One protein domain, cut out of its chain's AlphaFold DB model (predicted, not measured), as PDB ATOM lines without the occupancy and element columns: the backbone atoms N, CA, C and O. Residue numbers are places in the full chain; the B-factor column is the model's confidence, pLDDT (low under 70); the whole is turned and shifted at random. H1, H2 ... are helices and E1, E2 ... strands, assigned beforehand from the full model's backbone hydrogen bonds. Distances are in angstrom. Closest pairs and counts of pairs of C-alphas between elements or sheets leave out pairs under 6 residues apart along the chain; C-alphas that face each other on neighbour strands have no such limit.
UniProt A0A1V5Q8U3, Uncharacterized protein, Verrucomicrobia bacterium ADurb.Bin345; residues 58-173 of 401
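This is residues 58 to 173 of the 401 residues of an uncharacterized protein of Verrucomicrobia bacterium ADurb.Bin345 (UniProt A0A1V5Q8U3). A strongly twisted sheet of six strands is built along one long strand, E6, with E3 on one side of it and E4 and E5, one after the other, on the other side; E1 and E2 continue the sheet beyond E3. H1 covers part of one face and H2 and H4 are on the opposite face, while H3 only grazes the sheet and a long loop, residues 121 to 134, runs 11 to 20 A from the mean of the C-alphas. The printed part has 116 residues, with four named helices and six named strands in the order H1 E1 H2 E2 H3 E3 H4 E4 E5 E6, in the class mixed, helices and strands. The sheet is branched and its pairs are both parallel and antiparallel. The whole is compact, with a radius of gyration of the C-alphas of 13.2 A and spans of 36 by 33 by 28 A.

H1, residues 58 to 68, begins at C-alpha 58 (112.314, 115.367, 73.501) and is 15.2 A long. E1 is residues 77 to 79, H2 residues 84 to 92 with 11.9 A, E2 residues 98 to 100 and H3 residues 108 to 111. E3, residues 116 to 120, is 13.5 A long and begins at C-alpha 116 (125.771, 100.292, 80.308). H4 is residues 135 to 140, E4 residues 143 to 147 with 13.0 A, and E5 residues 157 to 160. E6, residues 163 to 172, is 28.3 A long and ends at C-alpha 172 (132.631, 90.104, 81.506).

E1 and E2 are parallel, with N 99 and O 77 2.8 A apart; with H2 they form a strand-helix-strand unit, two parallel neighbour strands with a helix between, whose crossover is right-handed. E1 and E3 are parallel, with N 78 and O 116 at 2.9 A. E6 is antiparallel to E3, with N 117 and O 168 at 2.8 A, to E4, with N 169 and O 146 at 2.7 A, and to E5, its hairpin partner, with N 165 and O 158 at 2.8 A. H1 has a height over the sheet of 8.1 A; its closest C-alpha pair with E5 is Leu 63 and Ala 158, 5.7 A. H2 comes closest to E2 at the C-alphas of Ile 87 and Pro 98, 6.1 A. H4 has a height over the sheet of 7.5 A. In H1, H2 and H4 every O i to N i+4 pair is within hydrogen-bond range; H3 is too short for one.

The C-alphas farthest apart, of Ser 58 and Ser 107, are 36.5 A from each other. The printed part has no cut, and the link from E3 to H4 is long, 14 residues. Confidence is under 70 at residue 74, residues 104 to 114 and residues 123 to 131.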
ATOM      1  N   SER A  58     112.682 116.640  74.143       87.50
ATOM      2  CA  SER A  58     112.314 115.367  73.501       87.50
ATOM      3  C   SER A  58     113.515 114.445  73.266       87.50
ATOM      4  O   SER A  58     113.376 113.231  73.384       87.50
ATOM      5  N   GLN A  59     114.691 115.011  72.980       90.25
ATOM      6  CA  GLN A  59     115.944 114.268  72.832       90.25
ATOM      7  C   GLN A  59     116.381 113.670  74.170       90.25
ATOM      8  O   GLN A  59     116.662 112.477  74.240       90.25
ATOM      9  N   VAL A  60     116.337 114.471  75.242       88.88
ATOM     10  CA  VAL A  60     116.663 114.004  76.599       88.88
ATOM     11  C   VAL A  60     115.716 112.889  77.039       88.88
ATOM     12  O   VAL A  60     116.171 111.846  77.490       88.88
ATOM     13  N   ARG A  61     114.402 113.043  76.832       89.31
ATOM     14  CA  ARG A  61     113.434 111.980  77.159       89.31
ATOM     15  C   ARG A  61     113.692 110.691  76.384       89.31
ATOM     16  O   ARG A  61     113.614 109.615  76.961       89.31
ATOM     17  N   ARG A  62     114.035 110.783  75.095       89.31
ATOM     18  CA  ARG A  62     114.393 109.606  74.292       89.31
ATOM     19  C   ARG A  62     115.648 108.916  74.831       89.31
ATOM     20  O   ARG A  62     115.644 107.696  74.938       89.31
ATOM     21  N   LEU A  63     116.683 109.682  75.178       91.94
ATOM     22  CA  LEU A  63     117.905 109.170  75.802       91.94
ATOM     23  C   LEU A  63     117.587 108.431  77.111       91.94
ATOM     24  O   LEU A  63     117.962 107.274  77.262       91.94
ATOM     25  N   LEU A  64     116.868 109.077  78.032       90.44
ATOM     26  CA  LEU A  64     116.540 108.496  79.336       90.44
ATOM     27  C   LEU A  64     115.671 107.243  79.206       90.44
ATOM     28  O   LEU A  64     115.933 106.261  79.889       90.44
ATOM     29  N   ASN A  65     114.700 107.235  78.289       89.38
ATOM     30  CA  ASN A  65     113.886 106.050  78.019       89.38
ATOM     31  C   ASN A  65     114.723 104.887  77.470       89.38
ATOM     32  O   ASN A  65     114.475 103.740  77.825       89.38
ATOM     33  N   LEU A  66     115.704 105.162  76.603       89.50
ATOM     34  CA  LEU A  66     116.602 104.121  76.100       89.50
ATOM     35  C   LEU A  66     117.431 103.518  77.231       89.50
ATOM     36  O   LEU A  66     117.505 102.296  77.312       89.50
ATOM     37  N   ILE A  67     117.987 104.364  78.104       90.69
ATOM     38  CA  ILE A  67     118.779 103.945  79.267       90.69
ATOM     39  C   ILE A  67     117.928 103.131  80.243       90.69
ATOM     40  O   ILE A  67     118.340 102.050  80.637       90.69
ATOM     41  N   ALA A  68     116.736 103.612  80.602       87.50
ATOM     42  CA  ALA A  68     115.860 102.951  81.572       87.50
ATOM     43  C   ALA A  68     115.432 101.535  81.146       87.50
ATOM     44  O   ALA A  68     115.103 100.712  81.994       87.50
ATOM     45  N   ASN A  69     115.449 101.252  79.842       85.88
ATOM     46  CA  ASN A  69     115.134  99.937  79.291       85.88
ATOM     47  C   ASN A  69     116.352  98.997  79.204       85.88
ATOM     48  O   ASN A  69     116.207  97.890  78.689       85.88
ATOM     49  N   GLN A  70     117.539  99.419  79.654       86.75
ATOM     50  CA  GLN A  70     118.735  98.575  79.671       86.75
ATOM     51  C   GLN A  70     118.947  97.919  81.044       86.75
ATOM     52  O   GLN A  70     118.640  98.518  82.077       86.75
ATOM     53  N   PRO A  71     119.497  96.694  81.086       81.62
ATOM     54  CA  PRO A  71     119.850  96.043  82.341       81.62
ATOM     55  C   PRO A  71     120.994  96.778  83.061       81.62
ATOM     56  O   PRO A  71     121.866  97.366  82.427       81.62
ATOM     57  N   GLY A  72     121.004  96.710  84.397       74.50
ATOM     58  CA  GLY A  72     122.109  97.180  85.253       74.50
ATOM     59  C   GLY A  72     122.409  98.679  85.194       74.50
ATOM     60  O   GLY A  72     123.556  99.085  85.349       74.50
ATOM     61  N   THR A  73     121.383  99.506  84.990       78.19
ATOM     62  CA  THR A  73     121.475 100.977  85.048       78.19
ATOM     63  C   THR A  73     121.069 101.566  86.404       78.19
ATOM     64  O   THR A  73     120.896 102.779  86.510       78.19
ATOM     65  N   HIS A  74     120.832 100.726  87.418       68.50
ATOM     66  CA  HIS A  74     120.182 101.128  88.673       68.50
ATOM     67  C   HIS A  74     121.119 101.962  89.565       68.50
ATOM     68  O   HIS A  74     120.693 102.984  90.100       68.50
ATOM     69  N   ASP A  75     122.404 101.598  89.634       73.56
ATOM     70  CA  ASP A  75     123.407 102.272  90.480       73.56
ATOM     71  C   ASP A  75     124.240 103.335  89.734       73.56
ATOM     72  O   ASP A  75     125.011 104.106  90.326       73.56
ATOM     73  N   GLY A  76     124.060 103.410  88.415       87.19
ATOM     74  CA  GLY A  76     124.712 104.366  87.534       87.19
ATOM     75  C   GLY A  76     124.955 103.807  86.137       87.19
ATOM     76  O   GLY A  76     124.606 102.670  85.828       87.19
ATOM     77  N   ILE A  77     125.554 104.634  85.286       90.12
ATOM     78  CA  ILE A  77     126.013 104.245  83.950       90.12
ATOM     79  C   ILE A  77     127.423 104.765  83.710       90.12
ATOM     80  O   ILE A  77     127.791 105.846  84.174       90.12
ATOM     81  N   LEU A  78     128.205 104.005  82.959       90.38
ATOM     82  CA  LEU A  78     129.548 104.392  82.563       90.38
ATOM     83  C   LEU A  78     129.462 105.402  81.427       90.38
ATOM     84  O   LEU A  78     128.770 105.183  80.430       90.38
ATOM     85  N   VAL A  79     130.181 106.508  81.562       88.62
ATOM     86  CA  VAL A  79     130.217 107.551  80.539       88.62
ATOM     87  C   VAL A  79     131.645 107.960  80.233       88.62
ATOM     88  O   VAL A  79     132.523 107.945  81.096       88.62
ATOM     89  N   ASP A  80     131.875 108.356  78.986       82.31
ATOM     90  CA  ASP A  80     133.092 109.074  78.624       82.31
ATOM     91  C   ASP A  80     133.102 110.446  79.343       82.31
ATOM     92  O   ASP A  80     132.159 111.225  79.151       82.31
ATOM     93  N   PRO A  81     134.137 110.782  80.141       76.31
ATOM     94  CA  PRO A  81     134.214 112.052  80.868       76.31
ATOM     95  C   PRO A  81     134.192 113.290  79.959       76.31
ATOM     96  O   PRO A  81     133.830 114.383  80.398       76.31
ATOM     97  N   LEU A  82     134.541 113.145  78.676       75.62
ATOM     98  CA  LEU A  82     134.473 114.232  77.699       75.62
ATOM     99  C   LEU A  82     133.043 114.493  77.195       75.62
ATOM    100  O   LEU A  82     132.789 115.518  76.558       75.62
ATOM    101  N   SER A  83     132.081 113.625  77.523       81.19
ATOM    102  CA  SER A  83     130.675 113.736  77.116       81.19
ATOM    103  C   SER A  83     129.875 114.696  78.003       81.19
ATOM    104  O   SER A  83     128.870 114.318  78.607       81.19
ATOM    105  N   LYS A  84     130.281 115.970  78.051       80.25
ATOM    106  CA  LYS A  84     129.680 116.995  78.929       80.25
ATOM    107  C   LYS A  84     128.154 117.080  78.822       80.25
ATOM    108  O   LYS A  84     127.477 117.031  79.839       80.25
ATOM    109  N   HIS A  85     127.604 117.119  77.607       82.56
ATOM    110  CA  HIS A  85     126.151 117.231  77.406       82.56
ATOM    111  C   HIS A  85     125.367 116.006  77.872       82.56
ATOM    112  O   HIS A  85     124.232 116.139  78.320       82.56
ATOM    113  N   LEU A  86     125.968 114.817  77.791       87.00
ATOM    114  CA  LEU A  86     125.382 113.603  78.345       87.00
ATOM    115  C   LEU A  86     125.352 113.682  79.872       87.00
ATOM    116  O   LEU A  86     124.301 113.478  80.470       87.00
ATOM    117  N   ILE A  87     126.483 114.033  80.490       87.31
ATOM    118  CA  ILE A  87     126.613 114.167  81.947       87.31
ATOM    119  C   ILE A  87     125.618 115.207  82.483       87.31
ATOM    120  O   ILE A  87     124.895 114.937  83.443       87.31
ATOM    121  N   GLU A  88     125.526 116.368  81.832       85.94
ATOM    122  CA  GLU A  88     124.559 117.421  82.161       85.94
ATOM    123  C   GLU A  88     123.114 116.935  82.012       85.94
ATOM    124  O   GLU A  88     122.312 117.128  82.926       85.94
ATOM    125  N   ALA A  89     122.771 116.270  80.902       86.38
ATOM    126  CA  ALA A  89     121.420 115.762  80.674       86.38
ATOM    127  C   ALA A  89     121.003 114.725  81.728       86.38
ATOM    128  O   ALA A  89     119.887 114.794  82.238       86.38
ATOM    129  N   LEU A  90     121.895 113.799  82.092       88.44
ATOM    130  CA  LEU A  90     121.638 112.809  83.141       88.44
ATOM    131  C   LEU A  90     121.429 113.484  84.500       88.44
ATOM    132  O   LEU A  90     120.453 113.196  85.188       88.44
ATOM    133  N   THR A  91     122.299 114.433  84.848       87.12
ATOM    134  CA  THR A  91     122.276 115.109  86.152       87.12
ATOM    135  C   THR A  91     121.054 116.019  86.307       87.12
ATOM    136  O   THR A  91     120.400 116.011  87.345       87.12
ATOM    137  N   MET A  92     120.720 116.804  85.278       84.50
ATOM    138  CA  MET A  92     119.640 117.796  85.346       84.50
ATOM    139  C   MET A  92     118.239 117.187  85.223       84.50
ATOM    140  O   MET A  92     117.287 117.764  85.743       84.50
ATOM    141  N   TYR A  93     118.093 116.053  84.532       84.19
ATOM    142  CA  TYR A  93     116.787 115.447  84.241       84.19
ATOM    143  C   TYR A  93     116.515 114.159  85.033       84.19
ATOM    144  O   TYR A  93     115.612 113.406  84.674       84.19
ATOM    145  N   GLY A  94     117.268 113.913  86.112       81.12
ATOM    146  CA  GLY A  94     117.038 112.777  87.010       81.12
ATOM    147  C   GLY A  94     117.308 111.416  86.363       81.12
ATOM    148  O   GLY A  94     116.613 110.449  86.657       81.12
ATOM    149  N   GLY A  95     118.276 111.352  85.445       84.50
ATOM    150  CA  GLY A  95     118.768 110.096  84.885       84.50
ATOM    151  C   GLY A  95     119.697 109.346  85.847       84.50
ATOM    152  O   GLY A  95     120.013 109.850  86.928       84.50
ATOM    153  N   PRO A  96     120.175 108.148  85.460       88.56
ATOM    154  CA  PRO A  96     121.146 107.407  86.258       88.56
ATOM    155  C   PRO A  96     122.435 108.194  86.490       88.56
ATOM    156  O   PRO A  96     122.857 108.990  85.646       88.56
ATOM    157  N   ARG A  97     123.085 107.930  87.627       90.06
ATOM    158  CA  ARG A  97     124.337 108.588  88.008       90.06
ATOM    159  C   ARG A  97     125.427 108.322  86.953       90.06
ATOM    160  O   ARG A  97     125.742 107.156  86.716       90.06
ATOM    161  N   PRO A  98     126.034 109.357  86.344       88.81
ATOM    162  CA  PRO A  98     127.174 109.164  85.457       88.81
ATOM    163  C   PRO A  98     128.412 108.757  86.267       88.81
ATOM    164  O   PRO A  98     128.762 109.412  87.249       88.81
ATOM    165  N   ILE A  99     129.077 107.686  85.843       87.75
ATOM    166  CA  ILE A  99     130.313 107.165  86.432       87.75
ATOM    167  C   ILE A  99     131.447 107.371  85.426       87.75
ATOM    168  O   ILE A  99     131.348 106.954  84.269       87.75
ATOM    169  N   ASN A 100     132.526 108.017  85.869       85.19
ATOM    170  CA  ASN A 100     133.712 108.219  85.049       85.19
ATOM    171  C   ASN A 100     134.497 106.904  84.929       85.19
ATOM    172  O   ASN A 100     135.096 106.430  85.891       85.19
ATOM    173  N   VAL A 101     134.525 106.351  83.717       80.94
ATOM    174  CA  VAL A 101     135.240 105.110  83.375       80.94
ATOM    175  C   VAL A 101     136.717 105.147  83.764       80.94
ATOM    176  O   VAL A 101     137.288 104.128  84.144       80.94
ATOM    177  N   LEU A 102     137.343 106.317  83.645       80.62
ATOM    178  CA  LEU A 102     138.769 106.497  83.885       80.62
ATOM    179  C   LEU A 102     139.087 106.856  85.341       80.62
ATOM    180  O   LEU A 102     140.226 107.189  85.607       80.62
ATOM    181  N   GLU A 103     138.143 106.843  86.281       78.00
ATOM    182  CA  GLU A 103     138.455 107.040  87.710       78.00
ATOM    183  C   GLU A 103     138.509 105.715  88.477       78.00
ATOM    184  O   GLU A 103     139.276 105.593  89.430       78.00
ATOM    185  N   ASP A 104     137.798 104.694  88.007       68.31
ATOM    186  CA  ASP A 104     137.780 103.358  88.601       68.31
ATOM    187  C   ASP A 104     139.061 102.573  88.252       68.31
ATOM    188  O   ASP A 104     139.585 102.682  87.139       68.31
ATOM    189  N   ASP A 105     139.592 101.788  89.188       64.19
ATOM    190  CA  ASP A 105     140.762 100.928  88.965       64.19
ATOM    191  C   ASP A 105     140.490  99.775  87.976       64.19
ATOM    192  O   ASP A 105     141.413  99.061  87.579       64.19
ATOM    193  N   GLY A 106     139.235  99.626  87.537       59.44
ATOM    194  CA  GLY A 106     138.794  98.681  86.513       59.44
ATOM    195  C   GLY A 106     138.513  97.285  87.060       59.44
ATOM    196  O   GLY A 106     137.734  96.543  86.465       59.44
ATOM    197  N   SER A 107     139.073  96.939  88.222       57.22
ATOM    198  CA  SER A 107     138.878  95.641  88.870       57.22
ATOM    199  C   SER A 107     137.529  95.550  89.594       57.22
ATOM    200  O   SER A 107     136.917  94.477  89.624       57.22
ATOM    201  N   GLY A 108     137.034  96.682  90.111       60.34
ATOM    202  CA  GLY A 108     135.690  96.815  90.681       60.34
ATOM    203  C   GLY A 108     134.585  96.746  89.624       60.34
ATOM    204  O   GLY A 108     133.562  96.099  89.847       60.34
ATOM    205  N   LEU A 109     134.839  97.308  88.436       63.53
ATOM    206  CA  LEU A 109     133.875  97.380  87.330       63.53
ATOM    207  C   LEU A 109     133.439  96.024  86.769       63.53
ATOM    208  O   LEU A 109     132.408  95.969  86.119       63.53
ATOM    209  N   VAL A 110     134.193  94.939  86.963       61.00
ATOM    210  CA  VAL A 110     133.854  93.620  86.384       61.00
ATOM    211  C   VAL A 110     133.076  92.731  87.355       61.00
ATOM    212  O   VAL A 110     132.350  91.838  86.923       61.00
ATOM    213  N   ARG A 111     133.221  92.953  88.667       60.78
ATOM    214  CA  ARG A 111     132.601  92.098  89.693       60.78
ATOM    215  C   ARG A 111     131.118  92.397  89.894       60.78
ATOM    216  O   ARG A 111     130.372  91.467  90.178       60.78
ATOM    217  N   ASP A 112     130.721  93.655  89.720       68.75
ATOM    218  CA  ASP A 112     129.322  94.097  89.727       68.75
ATOM    219  C   ASP A 112     129.170  95.328  88.807       68.75
ATOM    220  O   ASP A 112     129.148  96.469  89.276       68.75
ATOM    221  N   PRO A 113     129.229  95.140  87.472       65.25
ATOM    222  CA  PRO A 113     129.374  96.261  86.559       65.25
ATOM    223  C   PRO A 113     128.121  97.138  86.553       65.25
ATOM    224  O   PRO A 113     127.024  96.612  86.341       65.25
ATOM    225  N   PRO A 114     128.241  98.478  86.586       62.59
ATOM    226  CA  PRO A 114     127.304  99.291  85.825       62.59
ATOM    227  C   PRO A 114     127.355  98.806  84.373       62.59
ATOM    228  O   PRO A 114     128.373  98.897  83.684       62.59
ATOM    229  N   LEU A 115     126.253  98.220  83.926       81.50
ATOM    230  CA  LEU A 115     126.242  97.364  82.744       81.50
ATOM    231  C   LEU A 115     126.200  98.144  81.427       81.50
ATOM    232  O   LEU A 115     126.438  97.572  80.365       81.50
ATOM    233  N   LEU A 116     125.924  99.446  81.483       91.00
ATOM    234  CA  LEU A 116     125.771 100.292  80.308       91.00
ATOM    235  C   LEU A 116     126.894 101.324  80.221       91.00
ATOM    236  O   LEU A 116     127.042 102.175  81.098       91.00
ATOM    237  N   PHE A 117     127.626 101.287  79.112       91.75
ATOM    238  CA  PHE A 117     128.574 102.309  78.700       91.75
ATOM    239  C   PHE A 117     127.985 103.162  77.576       91.75
ATOM    240  O   PHE A 117     127.543 102.654  76.542       91.75
ATOM    241  N   VAL A 118     128.011 104.478  77.768       91.38
ATOM    242  CA  VAL A 118     127.526 105.459  76.798       91.38
ATOM    243  C   VAL A 118     128.669 106.389  76.409       91.38
ATOM    244  O   VAL A 118     129.297 107.030  77.251       91.38
ATOM    245  N   SER A 119     128.935 106.483  75.110       89.12
ATOM    246  CA  SER A 119     130.019 107.317  74.573       89.12
ATOM    247  C   SER A 119     129.578 108.065  73.328       89.12
ATOM    248  O   SER A 119     128.679 107.631  72.605       89.12
ATOM    249  N   SER A 120     130.200 109.218  73.090       85.94
ATOM    250  CA  SER A 120     129.991 109.973  71.859       85.94
ATOM    251  C   SER A 120     130.627 109.243  70.678       85.94
ATOM    252  O   SER A 120     131.780 108.822  70.744       85.94
ATOM    253  N   THR A 121     129.888 109.146  69.578       80.50
ATOM    254  CA  THR A 121     130.392 108.665  68.279       80.50
ATOM    255  C   THR A 121     130.934 109.800  67.412       80.50
ATOM    256  O   THR A 121     131.703 109.561  66.485       80.50
ATOM    257  N   ASN A 122     130.584 111.049  67.734       70.44
ATOM    258  CA  ASN A 122     131.046 112.220  67.000       70.44
ATOM    259  C   ASN A 122     132.382 112.708  67.565       70.44
ATOM    260  O   ASN A 122     132.416 113.452  68.547       70.44
ATOM    261  N   GLU A 123     133.481 112.348  66.901       57.38
ATOM    262  CA  GLU A 123     134.823 112.841  67.248       57.38
ATOM    263  C   GLU A 123     134.974 114.355  67.035       57.38
ATOM    264  O   GLU A 123     135.740 114.998  67.740       57.38
ATOM    265  N   GLN A 124     134.198 114.947  66.118       51.28
ATOM    266  CA  GLN A 124     134.251 116.380  65.792       51.28
ATOM    267  C   GLN A 124     133.689 117.303  66.891       51.28
ATOM    268  O   GLN A 124     133.989 118.494  66.891       51.28
ATOM    269  N   HIS A 125     132.870 116.771  67.805       47.84
ATOM    270  CA  HIS A 125     132.273 117.520  68.922       47.84
ATOM    271  C   HIS A 125     132.784 117.049  70.290       47.84
ATOM    272  O   HIS A 125     132.470 117.659  71.314       47.84
ATOM    273  N   ALA A 126     133.599 115.989  70.318       44.28
ATOM    274  CA  ALA A 126     134.499 115.767  71.434       44.28
ATOM    275  C   ALA A 126     135.532 116.906  71.393       44.28
ATOM    276  O   ALA A 126     136.091 117.165  70.325       44.28
ATOM    277  N   PRO A 127     135.761 117.645  72.494       42.41
ATOM    278  CA  PRO A 127     136.774 118.694  72.506       42.41
ATOM    279  C   PRO A 127     138.086 118.125  71.963       42.41
ATOM    280  O   PRO A 127     138.437 116.987  72.269       42.41
ATOM    281  N   SER A 128     138.762 118.913  71.131       40.72
ATOM    282  CA  SER A 128     139.879 118.578  70.237       40.72
ATOM    283  C   SER A 128     141.179 118.104  70.910       40.72
ATOM    284  O   SER A 128     142.273 118.450  70.477       40.72
ATOM    285  N   ALA A 129     141.084 117.301  71.959       49.66
ATOM    286  CA  ALA A 129     142.113 116.381  72.387       49.66
ATOM    287  C   ALA A 129     141.426 115.266  73.189       49.66
ATOM    288  O   ALA A 129     141.047 115.471  74.343       49.66
ATOM    289  N   LYS A 130     141.281 114.068  72.605       57.75
ATOM    290  CA  LYS A 130     141.196 112.845  73.415       57.75
ATOM    291  C   LYS A 130     142.547 112.729  74.127       57.75
ATOM    292  O   LYS A 130     143.513 112.207  73.578       57.75
ATOM    293  N   VAL A 131     142.661 113.356  75.295       67.75
ATOM    294  CA  VAL A 131     143.889 113.345  76.087       67.75
ATOM    295  C   VAL A 131     143.926 112.020  76.847       67.75
ATOM    296  O   VAL A 131     143.102 111.791  77.727       67.75
ATOM    297  N   GLY A 132     144.882 111.159  76.500       77.50
ATOM    298  CA  GLY A 132     145.133 109.905  77.206       77.50
ATOM    299  C   GLY A 132     144.449 108.679  76.615       77.50
ATOM    300  O   GLY A 132     144.262 108.585  75.399       77.50
ATOM    301  N   ILE A 133     144.181 107.694  77.475       84.88
ATOM    302  CA  ILE A 133     143.586 106.408  77.091       84.88
ATOM    303  C   ILE A 133     142.106 106.633  76.778       84.88
ATOM    304  O   ILE A 133     141.395 107.271  77.554       84.88
ATOM    305  N   SER A 134     141.628 106.088  75.658       84.88
ATOM    306  CA  SER A 134     140.196 106.093  75.359       84.88
ATOM    307  C   SER A 134     139.435 105.317  76.446       84.88
ATOM    308  O   SER A 134     139.827 104.190  76.752       84.88
ATOM    309  N   PRO A 135     138.324 105.841  76.997       85.75
ATOM    310  CA  PRO A 135     137.480 105.086  77.925       85.75
ATOM    311  C   PRO A 135     137.053 103.720  77.372       85.75
ATOM    312  O   PRO A 135     136.974 102.744  78.113       85.75
ATOM    313  N   GLU A 136     136.833 103.635  76.056       88.00
ATOM    314  CA  GLU A 136     136.507 102.377  75.387       88.00
ATOM    315  C   GLU A 136     137.672 101.377  75.457       88.00
ATOM    316  O   GLU A 136     137.471 100.230  75.853       88.00
ATOM    317  N   ASP A 137     138.895 101.815  75.144       87.88
ATOM    318  CA  ASP A 137     140.090 100.965  75.200       87.88
ATOM    319  C   ASP A 137     140.419 100.545  76.634       87.88
ATOM    320  O   ASP A 137     140.880  99.424  76.853       87.88
ATOM    321  N   TRP A 138     140.145 101.417  77.612       88.12
ATOM    322  CA  TRP A 138     140.276 101.107  79.035       88.12
ATOM    323  C   TRP A 138     139.290 100.022  79.474       88.12
ATOM    324  O   TRP A 138     139.714  99.021  80.037       88.12
ATOM    325  N   LEU A 139     137.993 100.150  79.168       89.19
ATOM    326  CA  LEU A 139     137.000  99.120  79.513       89.19
ATOM    327  C   LEU A 139     137.286  97.792  78.820       89.19
ATOM    328  O   LEU A 139     137.156  96.729  79.429       89.19
ATOM    329  N   ARG A 140     137.729  97.848  77.559       90.12
ATOM    330  CA  ARG A 140     138.123  96.653  76.813       90.12
ATOM    331  C   ARG A 140     139.236  95.888  77.515       90.12
ATOM    332  O   ARG A 140     139.294  94.677  77.327       90.12
ATOM    333  N   GLN A 141     140.064  96.523  78.354       89.69
ATOM    334  CA  GLN A 141     141.074  95.809  79.136       89.69
ATOM    335  C   GLN A 141     140.498  94.773  80.093       89.69
ATOM    336  O   GLN A 141     141.255  93.893  80.483       89.69
ATOM    337  N   PHE A 142     139.212  94.849  80.443       89.19
ATOM    338  CA  PHE A 142     138.612  94.019  81.489       89.19
ATOM    339  C   PHE A 142     137.299  93.333  81.074       89.19
ATOM    340  O   PHE A 142     136.869  92.383  81.726       89.19
ATOM    341  N   ALA A 143     136.652  93.801  80.003       90.88
ATOM    342  CA  ALA A 143     135.351  93.314  79.551       90.88
ATOM    343  C   ALA A 143     135.198  93.399  78.022       90.88
ATOM    344  O   ALA A 143     136.002  94.024  77.322       90.88
ATOM    345  N   ASP A 144     134.162  92.755  77.493       91.88
ATOM    346  CA  ASP A 144     133.679  92.968  76.132       91.88
ATOM    347  C   ASP A 144     132.621  94.077  76.113       91.88
ATOM    348  O   ASP A 144     131.869  94.275  77.070       91.88
ATOM    349  N   LEU A 145     132.575  94.817  75.004       91.75
ATOM    350  CA  LEU A 145     131.640  95.918  74.790       91.75
ATOM    351  C   LEU A 145     130.731  95.582  73.614       91.75
ATOM    352  O   LEU A 145     131.127  95.751  72.458       91.75
ATOM    353  N   GLN A 146     129.520  95.124  73.920       91.12
ATOM    354  CA  GLN A 146     128.534  94.721  72.920       91.12
ATOM    355  C   GLN A 146     127.621  95.896  72.573       91.12
ATOM    356  O   GLN A 146     127.136  96.558  73.488       91.12
ATOM    357  N   PRO A 147     127.358  96.201  71.295       92.31
ATOM    358  CA  PRO A 147     126.398  97.243  70.953       92.31
ATOM    359  C   PRO A 147     125.012  96.866  71.482       92.31
ATOM    360  O   PRO A 147     124.526  95.760  71.253       92.31
ATOM    361  N   VAL A 148     124.351  97.799  72.164       91.62
ATOM    362  CA  VAL A 148     122.922  97.651  72.457       91.62
ATOM    363  C   VAL A 148     122.188  97.772  71.130       91.62
ATOM    364  O   VAL A 148     122.391  98.751  70.419       91.62
ATOM    365  N   THR A 149     121.350  96.805  70.773       89.81
ATOM    366  CA  THR A 149     120.579  96.841  69.526       89.81
ATOM    367  C   THR A 149     119.179  97.396  69.765       89.81
ATOM    368  O   THR A 149     118.549  97.200  70.804       89.81
ATOM    369  N   SER A 150     118.686  98.155  68.794       83.06
ATOM    370  CA  SER A 150     117.295  98.590  68.734       83.06
ATOM    371  C   SER A 150     116.391  97.441  68.271       83.06
ATOM    372  O   SER A 150     116.866  96.423  67.770       83.06
ATOM    373  N   ALA A 151     115.069  97.618  68.360       77.06
ATOM    374  CA  ALA A 151     114.096  96.620  67.901       77.06
ATOM    375  C   ALA A 151     114.248  96.222  66.413       77.06
ATOM    376  O   ALA A 151     113.774  95.165  66.015       77.06
ATOM    377  N   GLY A 152     114.907  97.055  65.597       76.00
ATOM    378  CA  GLY A 152     115.214  96.769  64.193       76.00
ATOM    379  C   GLY A 152     116.542  96.040  63.959       76.00
ATOM    380  O   GLY A 152     116.940  95.907  62.810       76.00
ATOM    381  N   GLY A 153     117.254  95.624  65.011       82.50
ATOM    382  CA  GLY A 153     118.564  94.962  64.920       82.50
ATOM    383  C   GLY A 153     119.757  95.916  64.790       82.50
ATOM    384  O   GLY A 153     120.885  95.517  65.062       82.50
ATOM    385  N   GLU A 154     119.521  97.185  64.458       87.50
ATOM    386  CA  GLU A 154     120.573  98.201  64.333       87.50
ATOM    387  C   GLU A 154     121.097  98.679  65.695       87.50
ATOM    388  O   GLU A 154     120.298  98.774  66.638       87.50
ATOM    389  N   PRO A 155     122.384  99.072  65.810       90.50
ATOM    390  CA  PRO A 155     122.933  99.662  67.026       90.50
ATOM    391  C   PRO A 155     122.104 100.858  67.514       90.50
ATOM    392  O   PRO A 155     121.858 101.828  66.793       90.50
ATOM    393  N   ALA A 156     121.667 100.792  68.765       90.88
ATOM    394  CA  ALA A 156     120.915 101.840  69.420       90.88
ATOM    395  C   ALA A 156     121.794 103.084  69.577       90.88
ATOM    396  O   ALA A 156     122.911 103.037  70.097       90.88
ATOM    397  N   THR A 157     121.250 104.219  69.147       91.88
ATOM    398  CA  THR A 157     121.882 105.529  69.280       91.88
ATOM    399  C   THR A 157     120.871 106.569  69.747       91.88
ATOM    400  O   THR A 157     119.654 106.432  69.562       91.88
ATOM    401  N   ALA A 158     121.375 107.626  70.376       91.12
ATOM    402  CA  ALA A 158     120.578 108.768  70.801       91.12
ATOM    403  C   ALA A 158     121.321 110.069  70.532       91.12
ATOM    404  O   ALA A 158     122.534 110.148  70.693       91.12
ATOM    405  N   ASN A 159     120.569 111.111  70.188       89.81
ATOM    406  CA  ASN A 159     121.141 112.415  69.883       89.81
ATOM    407  C   ASN A 159     120.819 113.390  71.009       89.81
ATOM    408  O   ASN A 159     119.654 113.482  71.395       89.81
ATOM    409  N   LEU A 160     121.803 114.161  71.472       87.00
ATOM    410  CA  LEU A 160     121.586 115.359  72.291       87.00
ATOM    411  C   LEU A 160     122.157 116.560  71.545       87.00
ATOM    412  O   LEU A 160     123.372 116.698  71.412       87.00
ATOM    413  N   GLY A 161     121.273 117.422  71.037       84.44
ATOM    414  CA  GLY A 161     121.686 118.469  70.110       84.44
ATOM    415  C   GLY A 161     122.331 117.857  68.862       84.44
ATOM    416  O   GLY A 161     121.674 117.062  68.187       84.44
ATOM    417  N   ASP A 162     123.598 118.194  68.612       80.88
ATOM    418  CA  ASP A 162     124.396 117.737  67.461       80.88
ATOM    419  C   ASP A 162     125.312 116.537  67.797       80.88
ATOM    420  O   ASP A 162     126.008 116.003  66.932       80.88
ATOM    421  N   CYS A 163     125.314 116.082  69.054       84.19
ATOM    422  CA  CYS A 163     126.104 114.933  69.496       84.19
ATOM    423  C   CYS A 163     125.297 113.636  69.379       84.19
ATOM    424  O   CYS A 163     124.169 113.566  69.870       84.19
ATOM    425  N   VAL A 164     125.902 112.604  68.785       88.62
ATOM    426  CA  VAL A 164     125.339 111.251  68.676       88.62
ATOM    427  C   VAL A 164     126.042 110.331  69.671       88.62
ATOM    428  O   VAL A 164     127.267 110.206  69.650       88.62
ATOM    429  N   TYR A 165     125.268 109.660  70.516       90.50
ATOM    430  CA  TYR A 165     125.746 108.737  71.540       90.50
ATOM    431  C   TYR A 165     125.420 107.295  71.170       90.50
ATOM    432  O   TYR A 165     124.277 106.990  70.821       90.50
ATOM    433  N   ALA A 166     126.419 106.422  71.282       91.75
ATOM    434  CA  ALA A 166     126.269 104.978  71.166       91.75
ATOM    435  C   ALA A 166     126.169 104.336  72.547       91.75
ATOM    436  O   ALA A 166     126.834 104.756  73.499       91.75
ATOM    437  N   PHE A 167     125.362 103.283  72.614       92.94
ATOM    438  CA  PHE A 167     125.122 102.495  73.812       92.94
ATOM    439  C   PHE A 167     125.787 101.136  73.667       92.94
ATOM    440  O   PHE A 167     125.588 100.445  72.664       92.94
ATOM    441  N   ARG A 168     126.576 100.751  74.666       92.94
ATOM    442  CA  ARG A 168     127.243  99.454  74.703       92.94
ATOM    443  C   ARG A 168     127.037  98.786  76.051       92.94
ATOM    444  O   ARG A 168     127.203  99.418  77.087       92.94
ATOM    445  N   GLN A 169     126.707  97.509  76.014       91.38
ATOM    446  CA  GLN A 169     126.653  96.643  77.171       91.38
ATOM    447  C   GLN A 169     128.074  96.208  77.547       91.38
ATOM    448  O   GLN A 169     128.799  95.667  76.708       91.38
ATOM    449  N   VAL A 170     128.457  96.415  78.803       90.62
ATOM    450  CA  VAL A 170     129.712  95.925  79.379       90.62
ATOM    451  C   VAL A 170     129.481  94.508  79.885       90.62
ATOM    452  O   VAL A 170     128.677  94.289  80.787       90.62
ATOM    453  N   THR A 171     130.153  93.536  79.276       88.69
ATOM    454  CA  THR A 171     129.973  92.112  79.587       88.69
ATOM    455  C   THR A 171     131.311  91.502  79.990       88.69
ATOM    456  O   THR A 171     132.272  91.636  79.232       88.69
ATOM    457  N   PRO A 172     131.417  90.826  81.146       88.19
ATOM    458  CA  PRO A 172     132.631  90.104  81.506       88.19
ATOM    459  C   PRO A 172     133.024  89.089  80.429       88.19
ATOM    460  O   PRO A 172     132.166  88.483  79.780       88.19
ATOM    461  N   TRP A 173     134.324  88.871  80.262       91.25
ATOM    462  CA  TRP A 173     134.816  87.838  79.357       91.25
ATOM    463  C   TRP A 173     134.316  86.458  79.775       91.25
ATOM    464  O   TRP A 173     134.349  86.096  80.950       91.25
TER     465      TRP A 173